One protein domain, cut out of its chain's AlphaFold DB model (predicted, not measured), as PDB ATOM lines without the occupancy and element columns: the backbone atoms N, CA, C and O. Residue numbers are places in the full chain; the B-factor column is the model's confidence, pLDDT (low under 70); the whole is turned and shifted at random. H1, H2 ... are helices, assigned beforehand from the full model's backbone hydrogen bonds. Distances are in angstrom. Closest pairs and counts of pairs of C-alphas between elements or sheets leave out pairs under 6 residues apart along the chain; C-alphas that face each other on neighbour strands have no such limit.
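AT A GLANCE: This is residues 292 to 405 of the 444 residues of an uncharacterized protein of Pseudomonas sp. Leaf58 (UniProt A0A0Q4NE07). A long straight helix, H3, is the spine; H1 packs alongside its middle, H5 crosses it there, and the last part of H2 packs on it at a slant, while H4 lies by its far end. The printed part has 114 residues, 86 of them in the five named helices, H1 to H5 in chain order, with no named strand; the class is all helix, and the whole is loose, with a radius of gyration of the C-alphas of 16.8 A and spans of 61 by 31 by 21 A.

HOW THE PARTS SIT: The hub H3, residues 334 to 368, touches H5, residues 387 to 399, at a steep tilt of 56 degrees; the closest C-alphas, of Ala 355 and Leu 394, are 5.1 A apart. H1, residues 292 to 299, touches H3 at a shallow tilt of 29 degrees, closest C-alphas Phe 293 and Ser 353, 4.1 A. H2, residues 306 to 325, touches H3 with residues 320 to 324 alone, closest C-alphas Ala 320 and Ile 348, 6.6 A. H4, residues 372 to 381, is close to H3 but not clearly touching. In these helices every O i to N i+4 pair is within hydrogen-bond range.

IN THESE COORDINATES: H3 runs 50.6 A from C-alpha 334 at (113.139, 70.398, 56.230) to C-alpha 368 at (101.274, 110.703, 84.395); H2 measures 28.6 A.

THE WHOLE: The printed part has no cut and no long link; pLDDT is under 70 at residues 400 to 404.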
ATOM      1  N   LEU A 292     113.886  92.143  67.939       90.44
ATOM      2  CA  LEU A 292     112.902  93.229  67.985       90.44
ATOM      3  C   LEU A 292     112.485  93.506  69.428       90.44
ATOM      4  O   LEU A 292     112.582  94.643  69.879       90.44
ATOM      5  N   PHE A 293     112.104  92.468  70.172       91.88
ATOM      6  CA  PHE A 293     111.767  92.599  71.583       91.88
ATOM      7  C   PHE A 293     112.942  93.127  72.412       91.88
ATOM      8  O   PHE A 293     112.749  94.031  73.216       91.88
ATOM      9  N   GLU A 294     114.152  92.597  72.219       91.31
ATOM     10  CA  GLU A 294     115.349  93.012  72.961       91.31
ATOM     11  C   GLU A 294     115.685  94.488  72.697       91.31
ATOM     12  O   GLU A 294     115.923  95.235  73.644       91.31
ATOM     13  N   ASN A 295     115.595  94.951  71.444       91.75
ATOM     14  CA  ASN A 295     115.767  96.370  71.117       91.75
ATOM     15  C   ASN A 295     114.700  97.247  71.788       91.75
ATOM     16  O   ASN A 295     115.014  98.314  72.316       91.75
ATOM     17  N   SER A 296     113.440  96.812  71.778       91.62
ATOM     18  CA  SER A 296     112.339  97.565  72.386       91.62
ATOM     19  C   SER A 296     112.450  97.602  73.906       91.62
ATOM     20  O   SER A 296     112.242  98.656  74.508       91.62
ATOM     21  N   PHE A 297     112.872  96.494  74.516       91.06
ATOM     22  CA  PHE A 297     113.191  96.395  75.935       91.06
ATOM     23  C   PHE A 297     114.311  97.364  76.338       91.06
ATOM     24  O   PHE A 297     114.156  98.093  77.313       91.06
ATOM     25  N   GLU A 298     115.399  97.440  75.564       87.62
ATOM     26  CA  GLU A 298     116.492  98.391  75.813       87.62
ATOM     27  C   GLU A 298     116.077  99.853  75.588       87.62
ATOM     28  O   GLU A 298     116.560 100.759  76.270       87.62
ATOM     29  N   SER A 299     115.196 100.108  74.617       88.06
ATOM     30  CA  SER A 299     114.763 101.467  74.275       88.06
ATOM     31  C   SER A 299     113.785 102.073  75.286       88.06
ATOM     32  O   SER A 299     113.744 103.296  75.449       88.06
ATOM     33  N   LEU A 300     113.008 101.223  75.961       85.06
ATOM     34  CA  LEU A 300     111.962 101.607  76.895       85.06
ATOM     35  C   LEU A 300     112.317 101.101  78.294       85.06
ATOM     36  O   LEU A 300     111.900 100.018  78.705       85.06
ATOM     37  N   ASP A 301     113.084 101.913  79.024       80.62
ATOM     38  CA  ASP A 301     113.471 101.617  80.403       80.62
ATOM     39  C   ASP A 301     112.252 101.670  81.337       80.62
ATOM     40  O   ASP A 301     111.663 102.727  81.583       80.62
ATOM     41  N   MET A 302     111.895 100.499  81.862       85.06
ATOM     42  CA  MET A 302     110.782 100.300  82.787       85.06
ATOM     43  C   MET A 302     111.245  99.890  84.195       85.06
ATOM     44  O   MET A 302     110.464  99.281  84.931       85.06
ATOM     45  N   GLY A 303     112.490 100.220  84.569       81.38
ATOM     46  CA  GLY A 303     113.031 100.057  85.926       81.38
ATOM     47  C   GLY A 303     113.737  98.726  86.204       81.38
ATOM     48  O   GLY A 303     113.974  98.396  87.361       81.38
ATOM     49  N   TYR A 304     114.052  97.943  85.169       86.25
ATOM     50  CA  TYR A 304     114.740  96.656  85.317       86.25
ATOM     51  C   TYR A 304     116.265  96.837  85.372       86.25
ATOM     52  O   TYR A 304     116.848  97.443  84.476       86.25
ATOM     53  N   GLU A 305     116.916  96.263  86.388       85.56
ATOM     54  CA  GLU A 305     118.383  96.192  86.491       85.56
ATOM     55  C   GLU A 305     118.948  94.929  85.809       85.56
ATOM     56  O   GLU A 305     118.200  94.013  85.477       85.56
ATOM     57  N   ASP A 306     120.272  94.858  85.612       84.81
ATOM     58  CA  ASP A 306     120.954  93.850  84.776       84.81
ATOM     59  C   ASP A 306     120.506  92.386  85.011       84.81
ATOM     60  O   ASP A 306     120.243  91.664  84.046       84.81
ATOM     61  N   GLU A 307     120.413  91.924  86.266       86.06
ATOM     62  CA  GLU A 307     120.011  90.537  86.575       86.06
ATOM     63  C   GLU A 307     118.519  90.285  86.293       86.06
ATOM     64  O   GLU A 307     118.158  89.267  85.694       86.06
ATOM     65  N   ASP A 308     117.650  91.229  86.662       85.00
ATOM     66  CA  ASP A 308     116.202  91.117  86.460       85.00
ATOM     67  C   ASP A 308     115.819  91.274  84.983       85.00
ATOM     68  O   ASP A 308     114.925  90.582  84.489       85.00
ATOM     69  N   ALA A 309     116.537  92.127  84.250       86.88
ATOM     70  CA  ALA A 309     116.430  92.290  82.807       86.88
ATOM     71  C   ALA A 309     116.751  90.981  82.072       86.88
ATOM     72  O   ALA A 309     115.985  90.540  81.213       86.88
ATOM     73  N   GLN A 310     117.844  90.306  82.446       88.12
ATOM     74  CA  GLN A 310     118.195  89.006  81.869       88.12
ATOM     75  C   GLN A 310     117.139  87.940  82.177       88.12
ATOM     76  O   GLN A 310     116.724  87.212  81.271       88.12
ATOM     77  N   ALA A 311     116.652  87.876  83.420       89.19
ATOM     78  CA  ALA A 311     115.594  86.944  83.805       89.19
ATOM     79  C   ALA A 311     114.289  87.191  83.025       89.19
ATOM     80  O   ALA A 311     113.602  86.242  82.627       89.19
ATOM     81  N   LEU A 312     113.954  88.458  82.764       90.31
ATOM     82  CA  LEU A 312     112.807  88.840  81.949       90.31
ATOM     83  C   LEU A 312     112.967  88.382  80.495       90.31
ATOM     84  O   LEU A 312     112.067  87.739  79.954       90.31
ATOM     85  N   ILE A 313     114.118  88.666  79.879       90.81
ATOM     86  CA  ILE A 313     114.421  88.267  78.500       90.81
ATOM     87  C   ILE A 313     114.349  86.740  78.361       90.81
ATOM     88  O   ILE A 313     113.713  86.229  77.438       90.81
ATOM     89  N   GLU A 314     114.917  85.979  79.304       90.12
ATOM     90  CA  GLU A 314     114.807  84.514  79.313       90.12
ATOM     91  C   GLU A 314     113.356  84.029  79.440       90.12
ATOM     92  O   GLU A 314     112.948  83.066  78.773       90.12
ATOM     93  N   ARG A 315     112.543  84.707  80.259       91.19
ATOM     94  CA  ARG A 315     111.115  84.400  80.391       91.19
ATOM     95  C   ARG A 315     110.365  84.647  79.081       91.19
ATOM     96  O   ARG A 315     109.570  83.797  78.680       91.19
ATOM     97  N   VAL A 316     110.641  85.749  78.386       92.19
ATOM     98  CA  VAL A 316     110.023  86.075  77.089       92.19
ATOM     99  C   VAL A 316     110.450  85.085  76.003       92.19
ATOM    100  O   VAL A 316     109.595  84.556  75.291       92.19
ATOM    101  N   ARG A 317     111.732  84.706  75.954       90.81
ATOM    102  CA  ARG A 317     112.225  83.637  75.064       90.81
ATOM    103  C   ARG A 317     111.531  82.299  75.326       90.81
ATOM    104  O   ARG A 317     111.145  81.596  74.392       90.81
ATOM    105  N   THR A 318     111.308  81.958  76.596       89.56
ATOM    106  CA  THR A 318     110.568  80.744  76.980       89.56
ATOM    107  C   THR A 318     109.116  80.793  76.500       89.56
ATOM    108  O   THR A 318     108.604  79.787  76.004       89.56
ATOM    109  N   LEU A 319     108.459  81.956  76.587       89.56
ATOM    110  CA  LEU A 319     107.117  82.148  76.034       89.56
ATOM    111  C   LEU A 319     107.105  81.986  74.509       89.56
ATOM    112  O   LEU A 319     106.274  81.239  73.996       89.56
ATOM    113  N   ALA A 320     108.038  82.617  73.790       88.69
ATOM    114  CA  ALA A 320     108.118  82.552  72.328       88.69
ATOM    115  C   ALA A 320     108.292  81.107  71.846       88.69
ATOM    116  O   ALA A 320     107.568  80.632  70.966       88.69
ATOM    117  N   LYS A 321     109.186  80.365  72.508       85.75
ATOM    118  CA  LYS A 321     109.372  78.933  72.273       85.75
ATOM    119  C   LYS A 321     108.102  78.133  72.563       85.75
ATOM    120  O   LYS A 321     107.732  77.281  71.762       85.75
ATOM    121  N   GLY A 322     107.407  78.436  73.659       85.88
ATOM    122  CA  GLY A 322     106.125  77.818  73.988       85.88
ATOM    123  C   GLY A 322     105.069  78.011  72.894       85.88
ATOM    124  O   GLY A 322     104.337  77.075  72.581       85.88
ATOM    125  N   TYR A 323     105.004  79.186  72.261       85.88
ATOM    126  CA  TYR A 323     104.106  79.415  71.124       85.88
ATOM    127  C   TYR A 323     104.494  78.592  69.896       85.88
ATOM    128  O   TYR A 323     103.620  78.004  69.257       85.88
ATOM    129  N   LEU A 324     105.788  78.511  69.575       82.69
ATOM    130  CA  LEU A 324     106.267  77.697  68.460       82.69
ATOM    131  C   LEU A 324     105.985  76.202  68.684       82.69
ATOM    132  O   LEU A 324     105.473  75.537  67.785       82.69
ATOM    133  N   ASP A 325     106.270  75.687  69.883       80.94
ATOM    134  CA  ASP A 325     106.096  74.273  70.242       80.94
ATOM    135  C   ASP A 325     104.617  73.847  70.244       80.94
ATOM    136  O   ASP A 325     104.294  72.708  69.903       80.94
ATOM    137  N   ASN A 326     103.709  74.766  70.585       77.75
ATOM    138  CA  ASN A 326     102.265  74.524  70.556       77.75
ATOM    139  C   ASN A 326     101.645  74.674  69.158       77.75
ATOM    140  O   ASN A 326     100.465  74.359  68.976       77.75
ATOM    141  N   THR A 327     102.409  75.138  68.167       77.88
ATOM    142  CA  THR A 327     101.902  75.347  66.812       77.88
ATOM    143  C   THR A 327     102.144  74.123  65.940       77.88
ATOM    144  O   THR A 327     103.234  73.550  65.892       77.88
ATOM    145  N   LYS A 328     101.114  73.717  65.193       75.19
ATOM    146  CA  LYS A 328     101.242  72.642  64.211       75.19
ATOM    147  C   LYS A 328     102.061  73.138  63.021       75.19
ATOM    148  O   LYS A 328     101.594  73.954  62.232       75.19
ATOM    149  N   ILE A 329     103.276  72.614  62.888       77.06
ATOM    150  CA  ILE A 329     104.159  72.921  61.761       77.06
ATOM    151  C   ILE A 329     103.547  72.332  60.476       77.06
ATOM    152  O   ILE A 329     103.201  71.142  60.475       77.06
ATOM    153  N   PRO A 330     103.427  73.116  59.389       78.12
ATOM    154  CA  PRO A 330     102.944  72.611  58.111       78.12
ATOM    155  C   PRO A 330     103.830  71.484  57.561       78.12
ATOM    156  O   PRO A 330     105.043  71.460  57.777       78.12
ATOM    157  N   ASP A 331     103.229  70.554  56.817       75.69
ATOM    158  CA  ASP A 331     103.930  69.412  56.211       75.69
ATOM    159  C   ASP A 331     104.792  69.862  55.013       75.69
ATOM    160  O   ASP A 331     104.338  69.876  53.860       75.69
ATOM    161  N   LEU A 332     106.019  70.292  55.325       80.00
ATOM    162  CA  LEU A 332     106.999  70.917  54.434       80.00
ATOM    163  C   LEU A 332     108.333  70.160  54.436       80.00
ATOM    164  O   LEU A 332     108.646  69.405  55.361       80.00
ATOM    165  N   LEU A 333     109.155  70.394  53.408       81.25
ATOM    166  CA  LEU A 333     110.534  69.904  53.402       81.25
ATOM    167  C   LEU A 333     111.338  70.542  54.549       81.25
ATOM    168  O   LEU A 333     111.011  71.653  54.958       81.25
ATOM    169  N   PRO A 334     112.404  69.898  55.064       81.19
ATOM    170  CA  PRO A 334     113.139  70.398  56.230       81.19
ATOM    171  C   PRO A 334     113.585  71.865  56.127       81.19
ATOM    172  O   PRO A 334     113.420  72.614  57.088       81.19
ATOM    173  N   ASP A 335     114.079  72.284  54.961       82.19
ATOM    174  CA  ASP A 335     114.549  73.657  54.729       82.19
ATOM    175  C   ASP A 335     113.385  74.664  54.677       82.19
ATOM    176  O   ASP A 335     113.458  75.748  55.252       82.19
ATOM    177  N   GLU A 336     112.274  74.288  54.038       83.88
ATOM    178  CA  GLU A 336     111.044  75.090  53.982       83.88
ATOM    179  C   GLU A 336     110.389  75.197  55.364       83.88
ATOM    180  O   GLU A 336     109.941  76.268  55.764       83.88
ATOM    181  N   ALA A 337     110.388  74.104  56.130       83.50
ATOM    182  CA  ALA A 337     109.902  74.070  57.500       83.50
ATOM    183  C   ALA A 337     110.757  74.956  58.412       83.50
ATOM    184  O   ALA A 337     110.212  75.654  59.262       83.50
ATOM    185  N   ALA A 338     112.084  74.956  58.241       83.25
ATOM    186  CA  ALA A 338     112.968  75.865  58.964       83.25
ATOM    187  C   ALA A 338     112.634  77.325  58.636       83.25
ATOM    188  O   ALA A 338     112.391  78.099  59.555       83.25
ATOM    189  N   ARG A 339     112.508  77.671  57.347       85.31
ATOM    190  CA  ARG A 339     112.124  79.020  56.906       85.31
ATOM    191  C   ARG A 339     110.774  79.460  57.466       85.31
ATOM    192  O   ARG A 339     110.661  80.579  57.965       85.31
ATOM    193  N   TRP A 340     109.773  78.582  57.431       87.19
ATOM    194  CA  TRP A 340     108.458  78.856  58.004       87.19
ATOM    195  C   TRP A 340     108.544  79.114  59.513       87.19
ATOM    196  O   TRP A 340     108.011  80.112  59.987       87.19
ATOM    197  N   LYS A 341     109.278  78.279  60.265       86.56
ATOM    198  CA  LYS A 341     109.480  78.472  61.713       86.56
ATOM    199  C   LYS A 341     110.183  79.789  62.024       86.56
ATOM    200  O   LYS A 341     109.814  80.447  62.988       86.56
ATOM    201  N   SER A 342     111.178  80.169  61.227       86.25
ATOM    202  CA  SER A 342     111.891  81.434  61.406       86.25
ATOM    203  C   SER A 342     110.972  82.634  61.199       86.25
ATOM    204  O   SER A 342     110.977  83.537  62.021       86.25
ATOM    205  N   ASN A 343     110.131  82.611  60.159       86.56
ATOM    206  CA  ASN A 343     109.151  83.673  59.912       86.56
ATOM    207  C   ASN A 343     108.054  83.697  60.992       86.56
ATOM    208  O   ASN A 343     107.612  84.764  61.403       86.56
ATOM    209  N   TYR A 344     107.648  82.529  61.502       87.25
ATOM    210  CA  TYR A 344     106.736  82.439  62.644       87.25
ATOM    211  C   TYR A 344     107.341  83.086  63.900       87.25
ATOM    212  O   TYR A 344     106.667  83.852  64.581       87.25
ATOM    213  N   LEU A 345     108.612  82.803  64.202       87.94
ATOM    214  CA  LEU A 345     109.315  83.414  65.333       87.94
ATOM    215  C   LEU A 345     109.493  84.923  65.155       87.94
ATOM    216  O   LEU A 345     109.255  85.647  66.112       87.94
ATOM    217  N   ALA A 346     109.833  85.392  63.952       87.44
ATOM    218  CA  ALA A 346     109.925  86.821  63.642       87.44
ATOM    219  C   ALA A 346     108.596  87.551  63.895       87.44
ATOM    220  O   ALA A 346     108.566  88.626  64.489       87.44
ATOM    221  N   HIS A 347     107.476  86.928  63.509       87.69
ATOM    222  CA  HIS A 347     106.141  87.455  63.797       87.69
ATOM    223  C   HIS A 347     105.884  87.561  65.302       87.69
ATOM    224  O   HIS A 347     105.453  88.605  65.784       87.69
ATOM    225  N   ILE A 348     106.176  86.498  66.060       89.06
ATOM    226  CA  ILE A 348     106.024  86.505  67.522       89.06
ATOM    227  C   ILE A 348     106.930  87.559  68.170       89.06
ATOM    228  O   ILE A 348     106.471  88.255  69.069       89.06
ATOM    229  N   ASP A 349     108.168  87.713  67.700       90.62
ATOM    230  CA  ASP A 349     109.109  88.736  68.165       90.62
ATOM    231  C   ASP A 349     108.538  90.152  67.966       90.62
ATOM    232  O   ASP A 349     108.489  90.936  68.913       90.62
ATOM    233  N   SER A 350     107.976  90.449  66.787       89.88
ATOM    234  CA  SER A 350     107.279  91.722  66.529       89.88
ATOM    235  C   SER A 350     106.097  91.932  67.477       89.88
ATOM    236  O   SER A 350     105.980  92.985  68.100       89.88
ATOM    237  N   GLN A 351     105.239  90.918  67.655       90.81
ATOM    238  CA  GLN A 351     104.087  91.031  68.558       90.81
ATOM    239  C   GLN A 351     104.512  91.229  70.019       90.81
ATOM    240  O   GLN A 351     103.847  91.952  70.757       90.81
ATOM    241  N   MET A 352     105.615  90.609  70.444       92.69
ATOM    242  CA  MET A 352     106.194  90.810  71.771       92.69
ATOM    243  C   MET A 352     106.776  92.217  71.919       92.69
ATOM    244  O   MET A 352     106.487  92.887  72.905       92.69
ATOM    245  N   SER A 353     107.542  92.693  70.942       93.19
ATOM    246  CA  SER A 353     108.052  94.066  70.910       93.19
ATOM    247  C   SER A 353     106.926  95.090  71.077       93.19
ATOM    248  O   SER A 353     106.955  95.913  71.987       93.19
ATOM    249  N   GLU A 354     105.887  94.991  70.253       92.75
ATOM    250  CA  GLU A 354     104.760  95.925  70.284       92.75
ATOM    251  C   GLU A 354     103.943  95.808  71.582       92.75
ATOM    252  O   GLU A 354     103.520  96.813  72.148       92.75
ATOM    253  N   ALA A 355     103.753  94.593  72.113       93.75
ATOM    254  CA  ALA A 355     103.093  94.400  73.405       93.75
ATOM    255  C   ALA A 355     103.879  95.031  74.567       93.75
ATOM    256  O   ALA A 355     103.270  95.509  75.529       93.75
ATOM    257  N   TRP A 356     105.215  95.028  74.497       95.00
ATOM    258  CA  TRP A 356     106.072  95.690  75.479       95.00
ATOM    259  C   TRP A 356     105.919  97.207  75.427       95.00
ATOM    260  O   TRP A 356     105.691  97.837  76.462       95.00
ATOM    261  N   GLU A 357     105.974  97.776  74.223       94.38
ATOM    262  CA  GLU A 357     105.778  99.207  74.001       94.38
ATOM    263  C   GLU A 357     104.399  99.669  74.484       94.38
ATOM    264  O   GLU A 357     104.307 100.645  75.230       94.38
ATOM    265  N   ASP A 358     103.337  98.929  74.154       92.81
ATOM    266  CA  ASP A 358     101.975  99.229  74.604       92.81
ATOM    267  C   ASP A 358     101.840  99.146  76.129       92.81
ATOM    268  O   ASP A 358     101.207  99.999  76.754       92.81
ATOM    269  N   ALA A 359     102.420  98.115  76.754       93.69
ATOM    270  CA  ALA A 359     102.371  97.945  78.203       93.69
ATOM    271  C   ALA A 359     103.101  99.081  78.933       93.69
ATOM    272  O   ALA A 359     102.604  99.580  79.953       93.69
ATOM    273  N   GLY A 360     104.251  99.503  78.401       91.75
ATOM    274  CA  GLY A 360     105.028 100.607  78.946       91.75
ATOM    275  C   GLY A 360     104.350 101.959  78.731       91.75
ATOM    276  O   GLY A 360     104.221 102.721  79.691       91.75
ATOM    277  N   ALA A 361     103.819 102.231  77.537       91.50
ATOM    278  CA  ALA A 361     103.048 103.441  77.250       91.50
ATOM    279  C   ALA A 361     101.819 103.562  78.168       91.50
ATOM    280  O   ALA A 361     101.638 104.584  78.832       91.50
ATOM    281  N   ASP A 362     101.042 102.484  78.316       91.44
ATOM    282  CA  ASP A 362      99.900 102.426  79.234       91.44
ATOM    283  C   ASP A 362     100.301 102.702  80.689       91.44
ATOM    284  O   ASP A 362      99.526 103.271  81.466       91.44
ATOM    285  N   LEU A 363     101.479 102.236  81.117       90.44
ATOM    286  CA  LEU A 363     101.978 102.494  82.463       90.44
ATOM    287  C   LEU A 363     102.408 103.955  82.626       90.44
ATOM    288  O   LEU A 363     102.028 104.581  83.617       90.44
ATOM    289  N   ILE A 364     103.137 104.506  81.658       89.44
ATOM    290  CA  ILE A 364     103.566 105.909  81.650       89.44
ATOM    291  C   ILE A 364     102.351 106.839  81.701       89.44
ATOM    292  O   ILE A 364     102.333 107.769  82.511       89.44
ATOM    293  N   ASP A 365     101.311 106.563  80.915       89.94
ATOM    294  CA  ASP A 365     100.075 107.345  80.906       89.94
ATOM    295  C   ASP A 365      99.335 107.252  82.243       89.94
ATOM    296  O   ASP A 365      98.914 108.271  82.797       89.94
ATOM    297  N   LYS A 366      99.235 106.045  82.820       88.75
ATOM    298  CA  LYS A 366      98.642 105.849  84.154       88.75
ATOM    299  C   LYS A 366      99.393 106.643  85.218       88.75
ATOM    300  O   LYS A 366      98.747 107.330  86.001       88.75
ATOM    301  N   ILE A 367     100.725 106.581  85.241       87.56
ATOM    302  CA  ILE A 367     101.560 107.314  86.205       87.56
ATOM    303  C   ILE A 367     101.448 108.829  85.988       87.56
ATOM    304  O   ILE A 367     101.417 109.593  86.948       87.56
ATOM    305  N   SER A 368     101.378 109.278  84.735       87.69
ATOM    306  CA  SER A 368     101.274 110.703  84.395       87.69
ATOM    307  C   SER A 368      99.909 111.302  84.744       87.69
ATOM    308  O   SER A 368      99.810 112.508  84.953       87.69
ATOM    309  N   ALA A 369      98.866 110.473  84.825       89.50
ATOM    310  CA  ALA A 369      97.521 110.870  85.235       89.50
ATOM    311  C   ALA A 369      97.291 110.822  86.761       89.50
ATOM    312  O   ALA A 369      96.241 111.271  87.228       89.50
ATOM    313  N   MET A 370      98.231 110.268  87.537       90.56
ATOM    314  CA  MET A 370      98.161 110.233  89.003       90.56
ATOM    315  C   MET A 370      98.472 111.604  89.616       90.56
ATOM    316  O   MET A 370      99.130 112.445  89.006       90.56
ATOM    317  N   SER A 371      98.005 111.824  90.848       89.19
ATOM    318  CA  SER A 371      98.463 112.961  91.652       89.19
ATOM    319  C   SER A 371      99.930 112.771  92.064       89.19
ATOM    320  O   SER A 371     100.417 111.640  92.105       89.19
ATOM    321  N   ASP A 372     100.640 113.853  92.397       89.00
ATOM    322  CA  ASP A 372     102.050 113.767  92.810       89.00
ATOM    323  C   ASP A 372     102.239 112.875  94.059       89.00
ATOM    324  O   ASP A 372     103.182 112.087  94.115       89.00
ATOM    325  N   GLU A 373     101.303 112.925  95.018       85.62
ATOM    326  CA  GLU A 373     101.317 112.087  96.232       85.62
ATOM    327  C   GLU A 373     101.096 110.596  95.913       85.62
ATOM    328  O   GLU A 373     101.786 109.719  96.449       85.62
ATOM    329  N   ASP A 374     100.167 110.289  95.004       86.44
ATOM    330  CA  ASP A 374      99.905 108.913  94.567       86.44
ATOM    331  C   ASP A 374     101.076 108.359  93.747       86.44
ATOM    332  O   ASP A 374     101.424 107.184  93.871       86.44
ATOM    333  N   LYS A 375     101.722 109.207  92.942       84.19
ATOM    334  CA  LYS A 375     102.882 108.846  92.126       84.19
ATOM    335  C   LYS A 375     104.096 108.494  92.981       84.19
ATOM    336  O   LYS A 375     104.727 107.471  92.724       84.19
ATOM    337  N   GLU A 376     104.412 109.290  94.003       81.62
ATOM    338  CA  GLU A 376     105.485 108.959  94.954       81.62
ATOM    339  C   GLU A 376     105.195 107.644  95.686       81.62
ATOM    340  O   GLU A 376     106.082 106.804  95.839       81.62
ATOM    341  N   THR A 377     103.936 107.424  96.074       84.94
ATOM    342  CA  THR A 377     103.511 106.179  96.723       84.94
ATOM    343  C   THR A 377     103.649 104.975  95.787       84.94
ATOM    344  O   THR A 377     104.110 103.918  96.215       84.94
ATOM    345  N   TYR A 378     103.287 105.132  94.513       81.31
ATOM    346  CA  TYR A 378     103.389 104.086  93.495       81.31
ATOM    347  C   TYR A 378     104.847 103.710  93.208       81.31
ATOM    348  O   TYR A 378     105.201 102.535  93.272       81.31
ATOM    349  N   LEU A 379     105.709 104.705  92.974       82.12
ATOM    350  CA  LEU A 379     107.138 104.497  92.709       82.12
ATOM    351  C   LEU A 379     107.887 103.920  93.921       82.12
ATOM    352  O   LEU A 379     108.866 103.207  93.752       82.12
ATOM    353  N   ALA A 380     107.421 104.186  95.145       80.25
ATOM    354  CA  ALA A 380     107.980 103.570  96.349       80.25
ATOM    355  C   ALA A 380     107.565 102.099  96.535       80.25
ATOM    356  O   ALA A 380     108.208 101.372  97.291       80.25
ATOM    357  N   GLN A 381     106.468 101.665  95.905       81.25
ATOM    358  CA  GLN A 381     105.938 100.304  96.032       81.25
ATOM    359  C   GLN A 381     106.337  99.395  94.872       81.25
ATOM    360  O   GLN A 381     106.254  98.174  95.024       81.25
ATOM    361  N   HIS A 382     106.680  99.949  93.708       80.38
ATOM    362  CA  HIS A 382     106.969  99.194  92.489       80.38
ATOM    363  C   HIS A 382     108.288  99.677  91.887       80.38
ATOM    364  O   HIS A 382     108.375 100.804  91.409       80.38
ATOM    365  N   GLU A 383     109.299  98.809  91.915       79.06
ATOM    366  CA  GLU A 383     110.641  99.107  91.394       79.06
ATOM    367  C   GLU A 383     110.696  99.029  89.861       79.06
ATOM    368  O   GLU A 383     111.416  99.797  89.232       79.06
ATOM    369  N   HIS A 384     109.882  98.160  89.256       83.75
ATOM    370  CA  HIS A 384     109.803  97.955  87.812       83.75
ATOM    371  C   HIS A 384     108.366  97.653  87.363       83.75
ATOM    372  O   HIS A 384     107.478  97.374  88.179       83.75
ATOM    373  N   MET A 385     108.114  97.719  86.053       88.69
ATOM    374  CA  MET A 385     106.820  97.331  85.480       88.69
ATOM    375  C   MET A 385     106.507  95.855  85.766       88.69
ATOM    376  O   MET A 385     107.341  94.989  85.560       88.69
ATOM    377  N   ASP A 386     105.277  95.535  86.174       88.38
ATOM    378  CA  ASP A 386     104.859  94.136  86.327       88.38
ATOM    379  C   ASP A 386     104.708  93.444  84.958       88.38
ATOM    380  O   ASP A 386     103.972  93.913  84.084       88.38
ATOM    381  N   PHE A 387     105.349  92.282  84.809       88.88
ATOM    382  CA  PHE A 387     105.279  91.430  83.621       88.88
ATOM    383  C   PHE A 387     103.852  91.023  83.235       88.88
ATOM    384  O   PHE A 387     103.574  90.782  82.060       88.88
ATOM    385  N   SER A 388     102.927  90.965  84.199       90.94
ATOM    386  CA  SER A 388     101.521  90.642  83.931       90.94
ATOM    387  C   SER A 388     100.875  91.589  82.907       90.94
ATOM    388  O   SER A 388     100.045  91.151  82.111       90.94
ATOM    389  N   ARG A 389     101.308  92.859  82.859       91.31
ATOM    390  CA  ARG A 389     100.832  93.861  81.889       91.31
ATOM    391  C   ARG A 389     101.249  93.524  80.466       91.31
ATOM    392  O   ARG A 389     100.432  93.602  79.554       91.31
ATOM    393  N   PHE A 390     102.506  93.126  80.297       93.25
ATOM    394  CA  PHE A 390     103.020  92.645  79.022       93.25
ATOM    395  C   PHE A 390     102.270  91.385  78.570       93.25
ATOM    396  O   PHE A 390     101.822  91.316  77.430       93.25
ATOM    397  N   GLU A 391     102.065  90.409  79.466       92.19
ATOM    398  CA  GLU A 391     101.328  89.183  79.126       92.19
ATOM    399  C   GLU A 391      99.881  89.466  78.694       92.19
ATOM    400  O   GLU A 391      99.367  88.781  77.809       92.19
ATOM    401  N   GLU A 392      99.207  90.434  79.321       92.38
ATOM    402  CA  GLU A 392      97.845  90.839  78.959       92.38
ATOM    403  C   GLU A 392      97.813  91.466  77.558       92.38
ATOM    404  O   GLU A 392      97.080  90.984  76.696       92.38
ATOM    405  N   LYS A 393      98.698  92.436  77.283       91.56
ATOM    406  CA  LYS A 393      98.813  93.072  75.959       91.56
ATOM    407  C   LYS A 393      99.187  92.089  74.855       91.56
ATOM    408  O   LYS A 393      98.613  92.131  73.769       91.56
ATOM    409  N   LEU A 394     100.105  91.167  75.138       91.38
ATOM    410  CA  LEU A 394     100.488  90.125  74.190       91.38
ATOM    411  C   LEU A 394      99.308  89.194  73.880       91.38
ATOM    412  O   LEU A 394      99.096  88.833  72.725       91.38
ATOM    413  N   LYS A 395      98.514  88.812  74.891       88.50
ATOM    414  CA  LYS A 395      97.309  87.994  74.682       88.50
ATOM    415  C   LYS A 395      96.273  88.722  73.839       88.50
ATOM    416  O   LYS A 395      95.705  88.091  72.953       88.50
ATOM    417  N   ASP A 396      96.036  90.003  74.100       86.81
ATOM    418  CA  ASP A 396      95.096  90.806  73.317       86.81
ATOM    419  C   ASP A 396      95.512  90.828  71.843       86.81
ATOM    420  O   ASP A 396      94.725  90.438  70.983       86.81
ATOM    421  N   ARG A 397      96.788  91.109  71.556       84.81
ATOM    422  CA  ARG A 397      97.335  91.119  70.187       84.81
ATOM    423  C   ARG A 397      97.250  89.770  69.477       84.81
ATOM    424  O   ARG A 397      96.876  89.697  68.308       84.81
ATOM    425  N   LEU A 398      97.549  88.679  70.181       81.81
ATOM    426  CA  LEU A 398      97.417  87.331  69.619       81.81
ATOM    427  C   LEU A 398      95.947  86.945  69.371       81.81
ATOM    428  O   LEU A 398      95.662  86.197  68.434       81.81
ATOM    429  N   ASN A 399      95.009  87.456  70.175       76.94
ATOM    430  CA  ASN A 399      93.571  87.211  70.026       76.94
ATOM    431  C   ASN A 399      92.910  88.099  68.962       76.94
ATOM    432  O   ASN A 399      91.917  87.681  68.365       76.94
ATOM    433  N   GLU A 400      93.453  89.289  68.697       69.00
ATOM    434  CA  GLU A 400      93.005  90.205  67.634       69.00
ATOM    435  C   GLU A 400      93.217  89.643  66.225       69.00
ATOM    436  O   GLU A 400      92.711  90.182  65.242       69.00
ATOM    437  N   GLY A 401      93.863  88.482  66.137       58.75
ATOM    438  CA  GLY A 401      93.845  87.656  64.951       58.75
ATOM    439  C   GLY A 401      95.013  87.905  64.027       58.75
ATOM    440  O   GLY A 401      94.949  87.349  62.946       58.75
ATOM    441  N   ASN A 402      96.063  88.627  64.436       61.53
ATOM    442  CA  ASN A 402      97.322  88.755  63.695       61.53
ATOM    443  C   ASN A 402      98.030  87.395  63.629       61.53
ATOM    444  O   ASN A 402      98.935  87.091  64.412       61.53
ATOM    445  N   LEU A 403      97.570  86.529  62.729       67.31
ATOM    446  CA  LEU A 403      98.199  85.242  62.478       67.31
ATOM    447  C   LEU A 403      99.467  85.454  61.645       67.31
ATOM    448  O   LEU A 403      99.495  86.328  60.773       67.31
ATOM    449  N   PRO A 404     100.490  84.612  61.851       67.50
ATOM    450  CA  PRO A 404     101.657  84.621  60.991       67.50
ATOM    451  C   PRO A 404     101.209  84.498  59.533       67.50
ATOM    452  O   PRO A 404     100.392  83.633  59.201       67.50
ATOM    453  N   LEU A 405     101.783  85.338  58.667       74.50
ATOM    454  CA  LEU A 405     101.556  85.389  57.214       74.50
ATOM    455  C   LEU A 405     100.286  86.117  56.742       74.50
ATOM    456  O   LEU A 405     100.020  86.106  55.538       74.50
TER     457      LEU A 405